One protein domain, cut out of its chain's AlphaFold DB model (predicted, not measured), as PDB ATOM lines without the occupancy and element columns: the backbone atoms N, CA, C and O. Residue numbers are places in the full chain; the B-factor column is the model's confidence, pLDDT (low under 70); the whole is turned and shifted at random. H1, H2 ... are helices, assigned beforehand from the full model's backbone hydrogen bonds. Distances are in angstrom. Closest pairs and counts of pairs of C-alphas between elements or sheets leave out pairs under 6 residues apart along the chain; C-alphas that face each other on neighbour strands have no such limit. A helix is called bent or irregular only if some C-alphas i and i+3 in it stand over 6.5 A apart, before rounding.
ATOM      1  N   HIS A  11     157.060 269.098 338.496       82.50
ATOM      2  CA  HIS A  11     157.321 269.733 339.781       82.50
ATOM      3  C   HIS A  11     158.186 268.867 340.711       82.50
ATOM      4  O   HIS A  11     159.166 269.374 341.242       82.50
ATOM      5  N   GLU A  12     157.894 267.569 340.851       82.44
ATOM      6  CA  GLU A  12     158.724 266.648 341.648       82.44
ATOM      7  C   GLU A  12     160.168 266.599 341.129       82.44
ATOM      8  O   GLU A  12     161.116 266.685 341.913       82.44
ATOM      9  N   ARG A  13     160.349 266.582 339.803       85.88
ATOM     10  CA  ARG A  13     161.684 266.640 339.186       85.88
ATOM     11  C   ARG A  13     162.408 267.940 339.498       85.88
ATOM     12  O   ARG A  13     163.592 267.914 339.801       85.88
ATOM     13  N   LEU A  14     161.699 269.068 339.446       86.75
ATOM     14  CA  LEU A  14     162.261 270.372 339.787       86.75
ATOM     15  C   LEU A  14     162.670 270.420 341.266       86.75
ATOM     16  O   LEU A  14     163.770 270.856 341.582       86.75
ATOM     17  N   THR A  15     161.852 269.898 342.182       87.94
ATOM     18  CA  THR A  15     162.199 269.864 343.614       87.94
ATOM     19  C   THR A  15     163.395 268.972 343.946       87.94
ATOM     20  O   THR A  15     164.015 269.159 344.990       87.94
ATOM     21  N   ALA A  16     163.734 268.021 343.071       89.81
ATOM     22  CA  ALA A  16     164.889 267.143 343.230       89.81
ATOM     23  C   ALA A  16     166.213 267.767 342.744       89.81
ATOM     24  O   ALA A  16     167.276 267.200 342.996       89.81
ATOM     25  N   ILE A  17     166.173 268.909 342.044       89.69
ATOM     26  CA  ILE A  17     167.380 269.580 341.546       89.69
ATOM     27  C   ILE A  17     168.122 270.240 342.710       89.69
ATOM     28  O   ILE A  17     167.581 271.102 343.405       89.69
ATOM     29  N   ASP A  18     169.394 269.878 342.878       91.56
ATOM     30  CA  ASP A  18     170.291 270.548 343.814       91.56
ATOM     31  C   ASP A  18     170.685 271.932 343.283       91.56
ATOM     32  O   ASP A  18     171.516 272.082 342.384       91.56
ATOM     33  N   THR A  19     170.090 272.970 343.865       93.25
ATOM     34  CA  THR A  19     170.364 274.355 343.483       93.25
ATOM     35  C   THR A  19     171.748 274.833 343.922       93.25
ATOM     36  O   THR A  19     172.242 275.813 343.361       93.25
ATOM     37  N   GLN A  20     172.430 274.138 344.844       94.88
ATOM     38  CA  GLN A  20     173.812 274.471 345.211       94.88
ATOM     39  C   GLN A  20     174.777 274.272 344.043       94.88
ATOM     40  O   GLN A  20     175.722 275.047 343.906       94.88
ATOM     41  N   ALA A  21     174.508 273.321 343.145       95.38
ATOM     42  CA  ALA A  21     175.304 273.141 341.936       95.38
ATOM     43  C   ALA A  21     175.284 274.386 341.025       95.38
ATOM     44  O   ALA A  21     176.285 274.699 340.384       95.38
ATOM     45  N   ILE A  22     174.178 275.145 341.007       96.88
ATOM     46  CA  ILE A  22     174.077 276.398 340.240       96.88
ATOM     47  C   ILE A  22     174.952 277.488 340.877       96.88
ATOM     48  O   ILE A  22     175.609 278.244 340.165       96.88
ATOM     49  N   LEU A  23     175.010 277.556 342.211       97.62
ATOM     50  CA  LEU A  23     175.899 278.490 342.913       97.62
ATOM     51  C   LEU A  23     177.374 278.113 342.729       97.62
ATOM     52  O   LEU A  23     178.188 278.989 342.458       97.62
ATOM     53  N   ALA A  24     177.705 276.822 342.749       97.56
ATOM     54  CA  ALA A  24     179.051 276.360 342.419       97.56
ATOM     55  C   ALA A  24     179.465 276.752 340.985       97.56
ATOM     56  O   ALA A  24     180.631 277.051 340.733       97.56
ATOM     57  N   ALA A  25     178.519 276.814 340.040       96.75
ATOM     58  CA  ALA A  25     178.787 277.334 338.699       96.75
ATOM     59  C   ALA A  25     179.064 278.853 338.695       96.75
ATOM     60  O   ALA A  25     179.891 279.316 337.909       96.75
ATOM     61  N   VAL A  26     178.431 279.635 339.581       96.69
ATOM     62  CA  VAL A  26     178.773 281.059 339.784       96.69
ATOM     63  C   VAL A  26     180.214 281.190 340.272       96.69
ATOM     64  O   VAL A  26     180.967 281.994 339.722       96.69
ATOM     65  N   ASP A  27     180.615 280.362 341.239       95.88
ATOM     66  CA  ASP A  27     181.986 280.344 341.758       95.88
ATOM     67  C   ASP A  27     182.997 279.961 340.665       95.88
ATOM     68  O   ASP A  27     184.058 280.573 340.551       95.88
ATOM     69  N   ALA A  28     182.652 279.003 339.797       95.75
ATOM     70  CA  ALA A  28     183.485 278.625 338.655       95.75
ATOM     71  C   ALA A  28     183.674 279.781 337.656       95.75
ATOM     72  O   ALA A  28     184.777 279.982 337.143       95.75
ATOM     73  N   VAL A  29     182.629 280.576 337.401       94.25
ATOM     74  CA  VAL A  29     182.744 281.792 336.580       94.25
ATOM     75  C   VAL A  29     183.661 282.814 337.247       94.25
ATOM     76  O   VAL A  29     184.501 283.404 336.567       94.25
ATOM     77  N   ASP A  30     183.537 283.025 338.557       92.75
ATOM     78  CA  ASP A  30     184.402 283.961 339.278       92.75
ATOM     79  C   ASP A  30     185.879 283.499 339.265       92.75
ATOM     80  O   ASP A  30     186.763 284.324 339.030       92.75
ATOM     81  N   ALA A  31     186.149 282.191 339.353       93.00
ATOM     82  CA  ALA A  31     187.494 281.630 339.178       93.00
ATOM     83  C   ALA A  31     188.044 281.821 337.748       93.00
ATOM     84  O   ALA A  31     189.204 282.192 337.564       93.00
ATOM     85  N   LEU A  32     187.217 281.632 336.710       91.25
ATOM     86  CA  LEU A  32     187.628 281.901 335.325       91.25
ATOM     87  C   LEU A  32     188.031 283.367 335.124       91.25
ATOM     88  O   LEU A  32     189.031 283.647 334.465       91.25
ATOM     89  N   ARG A  33     187.287 284.310 335.710       90.38
ATOM     90  CA  ARG A  33     187.603 285.744 335.614       90.38
ATOM     91  C   ARG A  33     188.956 286.081 336.224       90.38
ATOM     92  O   ARG A  33     189.681 286.893 335.651       90.38
ATOM     93  N   GLU A  34     189.304 285.449 337.344       89.12
ATOM     94  CA  GLU A  34     190.616 285.606 337.973       89.12
ATOM     95  C   GLU A  34     191.739 285.194 337.010       89.12
ATOM     96  O   GLU A  34     192.686 285.955 336.804       89.12
ATOM     97  N   HIS A  35     191.590 284.056 336.323       89.50
ATOM     98  CA  HIS A  35     192.563 283.594 335.329       89.50
ATOM     99  C   HIS A  35     192.716 284.535 334.125       89.50
ATOM    100  O   HIS A  35     193.807 284.633 333.563       89.50
ATOM    101  N   PHE A  36     191.653 285.241 333.734       85.94
ATOM    102  CA  PHE A  36     191.698 286.223 332.646       85.94
ATOM    103  C   PHE A  36     192.121 287.628 333.096       85.94
ATOM    104  O   PHE A  36     192.217 288.529 332.264       85.94
ATOM    105  N   GLY A  37     192.383 287.833 334.392       81.00
ATOM    106  CA  GLY A  37     192.687 289.152 334.945       81.00
ATOM    107  C   GLY A  37     191.513 290.136 334.864       81.00
ATOM    108  O   GLY A  37     191.719 291.338 335.019       81.00
ATOM    109  N   ASP A  38     190.288 289.641 334.652       80.38
ATOM    110  CA  ASP A  38     189.045 290.418 334.508       80.38
ATOM    111  C   ASP A  38     188.394 290.708 335.875       80.38
ATOM    112  O   ASP A  38     187.187 290.552 336.117       80.38
ATOM    113  N   GLN A  39     189.245 291.083 336.826       74.19
ATOM    114  CA  GLN A  39     188.838 291.484 338.164       74.19
ATOM    115  C   GLN A  39     188.602 292.995 338.237       74.19
ATOM    116  O   GLN A  39     189.001 293.758 337.359       74.19
ATOM    117  N   TYR A  40     187.891 293.415 339.285       63.72
ATOM    118  CA  TYR A  40     187.473 294.795 339.549       63.72
ATOM    119  C   TYR A  40     188.511 295.852 339.099       63.72
ATOM    120  O   TYR A  40     189.692 295.708 339.428       63.72
ATOM    121  N   PRO A  41     188.104 296.940 338.407       67.69
ATOM    122  CA  PRO A  41     186.754 297.521 338.326       67.69
ATOM    123  C   PRO A  41     185.834 296.996 337.207       67.69
ATOM    124  O   PRO A  41     184.802 297.611 336.944       67.69
ATOM    125  N   ALA A  42     186.164 295.881 336.550       76.88
ATOM    126  CA  ALA A  42     185.312 295.317 335.505       76.88
ATOM    127  C   ALA A  42     183.939 294.856 336.041       76.88
ATOM    128  O   ALA A  42     183.837 294.241 337.110       76.88
ATOM    129  N   LEU A  43     182.874 295.148 335.283       81.44
ATOM    130  CA  LEU A  43     181.547 294.593 335.552       81.44
ATOM    131  C   LEU A  43     181.603 293.068 335.394       81.44
ATOM    132  O   LEU A  43     182.197 292.594 334.427       81.44
ATOM    133  N   PRO A  44     180.975 292.292 336.296       82.44
ATOM    134  CA  PRO A  44     180.915 290.849 336.130       82.44
ATOM    135  C   PRO A  44     180.288 290.453 334.784       82.44
ATOM    136  O   PRO A  44     179.353 291.122 334.331       82.44
ATOM    137  N   PRO A  45     180.748 289.356 334.162       89.81
ATOM    138  CA  PRO A  45     180.202 288.885 332.902       89.81
ATOM    139  C   PRO A  45     178.734 288.491 333.079       89.81
ATOM    140  O   PRO A  45     178.335 287.961 334.117       89.81
ATOM    141  N   VAL A  46     177.936 288.707 332.030       92.69
ATOM    142  CA  VAL A  46     176.477 288.486 332.038       92.69
ATOM    143  C   VAL A  46     176.110 287.069 332.495       92.69
ATOM    144  O   VAL A  46     175.184 286.908 333.282       92.69
ATOM    145  N   ILE A  47     176.904 286.058 332.118       95.12
ATOM    146  CA  ILE A  47     176.699 284.658 332.529       95.12
ATOM    147  C   ILE A  47     176.621 284.478 334.054       95.12
ATOM    148  O   ILE A  47     175.860 283.649 334.540       95.12
ATOM    149  N   ARG A  48     177.340 285.299 334.828       95.25
ATOM    150  CA  ARG A  48     177.291 285.270 336.293       95.25
ATOM    151  C   ARG A  48     175.917 285.688 336.823       95.25
ATOM    152  O   ARG A  48     175.401 285.083 337.757       95.25
ATOM    153  N   LEU A  49     175.339 286.744 336.248       95.81
ATOM    154  CA  LEU A  49     174.010 287.241 336.620       95.81
ATOM    155  C   LEU A  49     172.911 286.277 336.165       95.81
ATOM    156  O   LEU A  49     171.957 286.041 336.906       95.81
ATOM    157  N   ASP A  50     173.079 285.687 334.985       98.06
ATOM    158  CA  ASP A  50     172.166 284.687 334.437       98.06
ATOM    159  C   ASP A  50     172.123 283.435 335.325       98.06
ATOM    160  O   ASP A  50     171.040 282.975 335.666       98.06
ATOM    161  N   LEU A  51     173.266 282.937 335.815       98.00
ATOM    162  CA  LEU A  51     173.311 281.810 336.760       98.00
ATOM    163  C   LEU A  51     172.621 282.123 338.097       98.00
ATOM    164  O   LEU A  51     171.886 281.292 338.628       98.00
ATOM    165  N   LEU A  52     172.791 283.337 338.635       98.00
ATOM    166  CA  LEU A  52     172.067 283.768 339.841       98.00
ATOM    167  C   LEU A  52     170.556 283.873 339.597       98.00
ATOM    168  O   LEU A  52     169.753 283.536 340.473       98.00
ATOM    169  N   THR A  53     170.164 284.317 338.403       98.12
ATOM    170  CA  THR A  53     168.763 284.372 337.977       98.12
ATOM    171  C   THR A  53     168.194 282.964 337.824       98.12
ATOM    172  O   THR A  53     167.114 282.693 338.344       98.12
ATOM    173  N   LEU A  54     168.945 282.042 337.216       98.12
ATOM    174  CA  LEU A  54     168.587 280.633 337.092       98.12
ATOM    175  C   LEU A  54     168.386 279.993 338.469       98.12
ATOM    176  O   LEU A  54     167.363 279.357 338.704       98.12
ATOM    177  N   HIS A  55     169.313 280.217 339.404       97.88
ATOM    178  CA  HIS A  55     169.197 279.735 340.780       97.88
ATOM    179  C   HIS A  55     167.905 280.229 341.447       97.88
ATOM    180  O   HIS A  55     167.177 279.441 342.052       97.88
ATOM    181  N   ARG A  56     167.584 281.520 341.307       97.62
ATOM    182  CA  ARG A  56     166.343 282.092 341.839       97.62
ATOM    183  C   ARG A  56     165.103 281.455 341.204       97.62
ATOM    184  O   ARG A  56     164.209 281.035 341.933       97.62
ATOM    185  N   LEU A  57     165.048 281.370 339.875       97.38
ATOM    186  CA  LEU A  57     163.919 280.770 339.155       97.38
ATOM    187  C   LEU A  57     163.727 279.302 339.548       97.38
ATOM    188  O   LEU A  57     162.601 278.843 339.706       97.38
ATOM    189  N   MET A  58     164.822 278.581 339.780       96.38
ATOM    190  CA  MET A  58     164.794 277.194 340.229       96.38
ATOM    191  C   MET A  58     164.186 277.062 341.634       96.38
ATOM    192  O   MET A  58     163.355 276.186 341.871       96.38
ATOM    193  N   GLN A  59     164.530 277.963 342.559       95.19
ATOM    194  CA  GLN A  59     163.904 278.011 343.885       95.19
ATOM    195  C   GLN A  59     162.405 278.337 343.808       95.19
ATOM    196  O   GLN A  59     161.603 277.706 344.495       95.19
ATOM    197  N   GLU A  60     162.013 279.293 342.961       95.19
ATOM    198  CA  GLU A  60     160.604 279.638 342.734       95.19
ATOM    199  C   GLU A  60     159.827 278.440 342.150       95.19
ATOM    200  O   GLU A  60     158.729 278.116 342.610       95.19
ATOM    201  N   ALA A  61     160.425 277.718 341.200       93.94
ATOM    202  CA  ALA A  61     159.858 276.518 340.596       93.94
ATOM    203  C   ALA A  61     159.687 275.369 341.605       93.94
ATOM    204  O   ALA A  61     158.624 274.738 341.660       93.94
ATOM    205  N   ALA A  62     160.691 275.140 342.457       90.38
ATOM    206  CA  ALA A  62     160.629 274.171 343.551       90.38
ATOM    207  C   ALA A  62     159.584 274.553 344.618       90.38
ATOM    208  O   ALA A  62     158.984 273.679 345.236       90.38
ATOM    209  N   ALA A  63     159.297 275.845 344.793       91.25
ATOM    210  CA  ALA A  63     158.220 276.333 345.656       91.25
ATOM    211  C   ALA A  63     156.820 276.259 345.007       91.25
ATOM    212  O   ALA A  63     155.830 276.648 345.629       91.25
ATOM    213  N   GLY A  64     156.716 275.758 343.770       90.81
ATOM    214  CA  GLY A  64     155.443 275.552 343.079       90.81
ATOM    215  C   GLY A  64     155.014 276.718 342.189       90.81
ATOM    216  O   GLY A  64     153.811 276.953 342.037       90.81
ATOM    217  N   ALA A  65     155.963 277.457 341.600       90.50
ATOM    218  CA  ALA A  65     155.650 278.442 340.567       90.50
ATOM    219  C   ALA A  65     154.786 277.830 339.448       90.50
ATOM    220  O   ALA A  65     154.966 276.683 339.032       90.50
ATOM    221  N   ARG A  66     153.809 278.615 338.973       85.12
ATOM    222  CA  ARG A  66     152.812 278.168 337.985       85.12
ATOM    223  C   ARG A  66     153.337 278.161 336.551       85.12
ATOM    224  O   ARG A  66     152.778 277.453 335.721       85.12
ATOM    225  N   ASP A  67     154.361 278.962 336.276       90.88
ATOM    226  CA  ASP A  67     155.001 279.091 334.973       90.88
ATOM    227  C   ASP A  67     156.517 279.024 335.161       90.88
ATOM    228  O   ASP A  67     157.073 279.752 335.981       90.88
ATOM    229  N   ASN A  68     157.154 278.128 334.410       94.75
ATOM    230  CA  ASN A  68     158.590 277.870 334.446       94.75
ATOM    231  C   ASN A  68     159.230 278.048 333.058       94.75
ATOM    232  O   ASN A  68     160.361 277.618 332.862       94.75
ATOM    233  N   ILE A  69     158.542 278.655 332.082       96.06
ATOM    234  CA  ILE A  69     159.088 278.850 330.726       96.06
ATOM    235  C   ILE A  69     160.409 279.629 330.785       96.06
ATOM    236  O   ILE A  69     161.416 279.158 330.271       96.06
ATOM    237  N   GLY A  70     160.446 280.740 331.528       96.81
ATOM    238  CA  GLY A  70     161.667 281.539 331.681       96.81
ATOM    239  C   GLY A  70     162.822 280.808 332.380       96.81
ATOM    240  O   GLY A  70     163.978 281.127 332.127       96.81
ATOM    241  N   LEU A  71     162.531 279.813 333.231       96.94
ATOM    242  CA  LEU A  71     163.559 278.945 333.820       96.94
ATOM    243  C   LEU A  71     164.209 278.076 332.739       96.94
ATOM    244  O   LEU A  71     165.432 277.981 332.685       96.94
ATOM    245  N   TYR A  72     163.390 277.438 331.900       96.62
ATOM    246  CA  TYR A  72     163.876 276.539 330.857       96.62
ATOM    247  C   TYR A  72     164.606 277.288 329.744       96.62
ATOM    248  O   TYR A  72     165.691 276.859 329.363       96.62
ATOM    249  N   ASP A  73     164.063 278.414 329.276       98.25
ATOM    250  CA  ASP A  73     164.701 279.236 328.243       98.25
ATOM    251  C   ASP A  73     166.083 279.714 328.710       98.25
ATOM    252  O   ASP A  73     167.079 279.530 328.013       98.25
ATOM    253  N   LEU A  74     166.177 280.220 329.947       98.31
ATOM    254  CA  LEU A  74     167.452 280.661 330.513       98.31
ATOM    255  C   LEU A  74     168.451 279.507 330.678       98.31
ATOM    256  O   LEU A  74     169.644 279.697 330.456       98.31
ATOM    257  N   ALA A  75     167.988 278.318 331.074       97.94
ATOM    258  CA  ALA A  75     168.850 277.145 331.195       97.94
ATOM    259  C   ALA A  75     169.431 276.714 329.838       97.94
ATOM    260  O   ALA A  75     170.605 276.356 329.772       97.94
ATOM    261  N   ILE A  76     168.628 276.773 328.770       98.19
ATOM    262  CA  ILE A  76     169.056 276.456 327.401       98.19
ATOM    263  C   ILE A  76     170.078 277.489 326.914       98.19
ATOM    264  O   ILE A  76     171.170 277.110 326.499       98.19
ATOM    265  N   ASP A  77     169.779 278.783 327.058       98.06
ATOM    266  CA  ASP A  77     170.694 279.864 326.667       98.06
ATOM    267  C   ASP A  77     172.041 279.780 327.410       98.06
ATOM    268  O   ASP A  77     173.107 280.057 326.849       98.06
ATOM    269  N   LEU A  78     172.005 279.404 328.693       98.19
ATOM    270  CA  LEU A  78     173.204 279.179 329.496       98.19
ATOM    271  C   LEU A  78     174.001 277.966 329.009       98.19
ATOM    272  O   LEU A  78     175.224 278.068 328.931       98.19
ATOM    273  N   ALA A  79     173.338 276.859 328.668       97.81
ATOM    274  CA  ALA A  79     173.998 275.669 328.135       97.81
ATOM    275  C   ALA A  79     174.730 275.982 326.821       97.81
ATOM    276  O   ALA A  79     175.934 275.746 326.729       97.81
ATOM    277  N   ASP A  80     174.061 276.639 325.870       97.75
ATOM    278  CA  ASP A  80     174.661 277.039 324.590       97.75
ATOM    279  C   ASP A  80     175.884 277.955 324.788       97.75
ATOM    280  O   ASP A  80     176.907 277.842 324.103       97.75
ATOM    281  N   ARG A  81     175.808 278.875 325.758       96.25
ATOM    282  CA  ARG A  81     176.927 279.767 326.084       96.25
ATOM    283  C   ARG A  81     178.096 279.013 326.717       96.25
ATOM    284  O   ARG A  81     179.246 279.343 326.420       96.25
ATOM    285  N   ILE A  82     177.827 278.040 327.584       96.31
ATOM    286  CA  ILE A  82     178.858 277.202 328.208       96.31
ATOM    287  C   ILE A  82     179.552 276.345 327.144       96.31
ATOM    288  O   ILE A  82     180.780 276.349 327.098       96.31
ATOM    289  N   ASP A  83     178.811 275.735 326.219       97.62
ATOM    290  CA  ASP A  83     179.373 274.961 325.102       97.62
ATOM    291  C   ASP A  83     180.305 275.813 324.219       97.62
ATOM    292  O   ASP A  83     181.379 275.374 323.777       97.62
ATOM    293  N   ALA A  84     179.940 277.078 323.986       96.44
ATOM    294  CA  ALA A  84     180.800 278.026 323.285       96.44
ATOM    295  C   ALA A  84     182.089 278.333 324.076       96.44
ATOM    296  O   ALA A  84     183.179 278.365 323.496       96.44
ATOM    297  N   ILE A  85     181.996 278.514 325.400       94.50
ATOM    298  CA  ILE A  85     183.164 278.710 326.276       94.50
ATOM    299  C   ILE A  85     184.076 277.480 326.234       94.50
ATOM    300  O   ILE A  85     185.282 277.637 326.037       94.50
ATOM    301  N   GLU A  86     183.531 276.269 326.354       96.44
ATOM    302  CA  GLU A  86     184.304 275.026 326.260       96.44
ATOM    303  C   GLU A  86     185.042 274.921 324.924       96.44
ATOM    304  O   GLU A  86     186.232 274.592 324.885       96.44
ATOM    305  N   THR A  87     184.372 275.284 323.828       98.06
ATOM    306  CA  THR A  87     184.979 275.330 322.494       98.06
ATOM    307  C   THR A  87     186.182 276.275 322.456       98.06
ATOM    308  O   THR A  87     187.237 275.918 321.920       98.06
ATOM    309  N   HIS A  88     186.069 277.467 323.046       96.00
ATOM    310  CA  HIS A  88     187.170 278.429 323.108       96.00
ATOM    311  C   HIS A  88     188.308 277.965 324.024       96.00
ATOM    312  O   HIS A  88     189.475 278.053 323.641       96.00
ATOM    313  N   VAL A  89     188.002 277.395 325.191       95.69
ATOM    314  CA  VAL A  89     189.015 276.816 326.090       95.69
ATOM    315  C   VAL A  89     189.767 275.678 325.395       95.69
ATOM    316  O   VAL A  89     190.995 275.610 325.469       95.69
ATOM    317  N   ALA A  90     189.072 274.820 324.646       97.50
ATOM    318  CA  ALA A  90     189.702 273.764 323.862       97.50
ATOM    319  C   ALA A  90     190.636 274.322 322.772       97.50
ATOM    320  O   ALA A  90     191.708 273.762 322.536       97.50
ATOM    321  N   GLN A  91     190.270 275.431 322.119       98.00
ATOM    322  CA  GLN A  91     191.144 276.114 321.157       98.00
ATOM    323  C   GLN A  91     192.413 276.655 321.825       98.00
ATOM    324  O   GLN A  91     193.505 276.450 321.296       98.00
ATOM    325  N   LEU A  92     192.286 277.282 323.002       96.44
ATOM    326  CA  LEU A  92     193.434 277.751 323.782       96.44
ATOM    327  C   LEU A  92     194.364 276.588 324.144       96.44
ATOM    328  O   LEU A  92     195.566 276.667 323.897       96.44
ATOM    329  N   ARG A  93     193.810 275.474 324.640       96.88
ATOM    330  CA  ARG A  93     194.576 274.259 324.964       96.88
ATOM    331  C   ARG A  93     195.343 273.719 323.764       96.88
ATOM    332  O   ARG A  93     196.546 273.505 323.865       96.88
ATOM    333  N   ARG A  94     194.693 273.590 322.603       97.88
ATOM    334  CA  ARG A  94     195.344 273.136 321.359       97.88
ATOM    335  C   ARG A  94     196.522 274.016 320.940       97.88
ATOM    336  O   ARG A  94     197.441 273.511 320.304       97.88
ATOM    337  N   ALA A  95     196.492 275.307 321.266       97.31
ATOM    338  CA  ALA A  95     197.591 276.219 320.970       97.31
ATOM    339  C   ALA A  95     198.774 276.056 321.941       97.31
ATOM    340  O   ALA A  95     199.922 276.154 321.511       97.31
ATOM    341  N   VAL A  96     198.512 275.805 323.229       96.94
ATOM    342  CA  VAL A  96     199.556 275.799 324.273       96.94
ATOM    343  C   VAL A  96     200.117 274.411 324.588       96.94
ATOM    344  O   VAL A  96     201.314 274.293 324.838       96.94
ATOM    345  N   GLU A  97     199.300 273.354 324.549       96.69
ATOM    346  CA  GLU A  97     199.700 271.994 324.948       96.69
ATOM    347  C   GLU A  97     200.886 271.441 324.146       96.69
ATOM    348  O   GLU A  97     201.811 270.920 324.770       96.69
ATOM    349  N   PRO A  98     200.949 271.582 322.806       97.06
ATOM    350  CA  PRO A  98     202.093 271.082 322.048       97.06
ATOM    351  C   PRO A  98     203.407 271.767 322.431       97.06
ATOM    352  O   PRO A  98     204.457 271.140 322.367       97.06
ATOM    353  N   ILE A  99     203.351 273.043 322.826       96.38
ATOM    354  CA  ILE A  99     204.524 273.809 323.261       96.38
ATOM    355  C   ILE A  99     204.931 273.369 324.667       96.38
ATOM    356  O   ILE A  99     206.107 273.114 324.909       96.38
ATOM    357  N   ALA A 100     203.964 273.242 325.578       94.31
ATOM    358  CA  ALA A 100     204.207 272.772 326.939       94.31
ATOM    359  C   ALA A 100     204.835 271.367 326.957       94.31
ATOM    360  O   ALA A 100     205.728 271.112 327.757       94.31
ATOM    361  N   ALA A 101     204.439 270.490 326.031       94.75
ATOM    362  CA  ALA A 101     204.986 269.140 325.892       94.75
ATOM    363  C   ALA A 101     206.462 269.086 325.441       94.75
ATOM    364  O   ALA A 101     207.055 268.012 325.447       94.75
TER     365      ALA A 101
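This is residues 11 to 101 of the 106 residues of an uncharacterized protein of Sphingomonas sp. OV641 (UniProt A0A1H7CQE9). Two helices, H2 and H3, lie side by side as a hairpin, and a much longer helix, H4, starts over H3 at an angle and then runs on into a long arm that sticks out, residues 83 to 101, of which 83 to 100 belong to H4. The one-turn helix H1 packs on the last residues of H3. The printed part has 91 residues with four named helices, H1 to H4 in chain order, and no named strand; the class is all helix. The whole is loose, with a radius of gyration of the C-alphas of 16.2 A, and elongated, spanning 53 by 29 by 19 A.

H1 is residues 11 to 15, with C-alpha 11 at (157.321, 269.733, 339.781). H2, residues 20 to 35, is 23.1 A long. H3, residues 46 to 62, is 24.3 A long, with C-alpha 46 at (176.477, 288.486, 332.038). H4, residues 69 to 100, is 45.7 A long and ends with C-alpha 100 at (204.207, 272.772, 326.939). H4 has a kink of 29 degrees near residue 94 and is irregular, but only just: C-alphas 95 and 98 are 6.9 A apart.

H3 is the hub and touches the three other helices. H2 and H3 form a hairpin, at a shallow tilt of 6 degrees, opposite ways; their closest C-alphas, of Val 26 and Arg 48, are 5.7 A apart. H3 and H4 form another, at a steep tilt of 41 degrees, opposite ways; H4 touches H3 with residues 70 to 78 alone, and the closest C-alphas, of Leu 57 and Leu 71, are 5.6 A apart. H1 touches residues 58 to 62 of H3 alone, closest at the C-alphas of Thr 15 and Ala 62, 4.6 A. H4 is apart from H1 and H2, and H1 is apart from H2. Each O i to N i+4 pair is within hydrogen-bond range in H1, H2 and H3, and 26 of 28 are in H4.

The C-alphas farthest apart, of Arg 66 and Ala 101, are 54.3 A apart. Without the free residues 83 to 101 the body spans 41 by 20 by 19 A. The printed part has no cut; the link from H1 to H2 is tight, those from H2 to H3 and from H3 to H4 are short, and no link is long. The mean pLDDT of the printed part is 92.9, with residues 40 to 41 under 70.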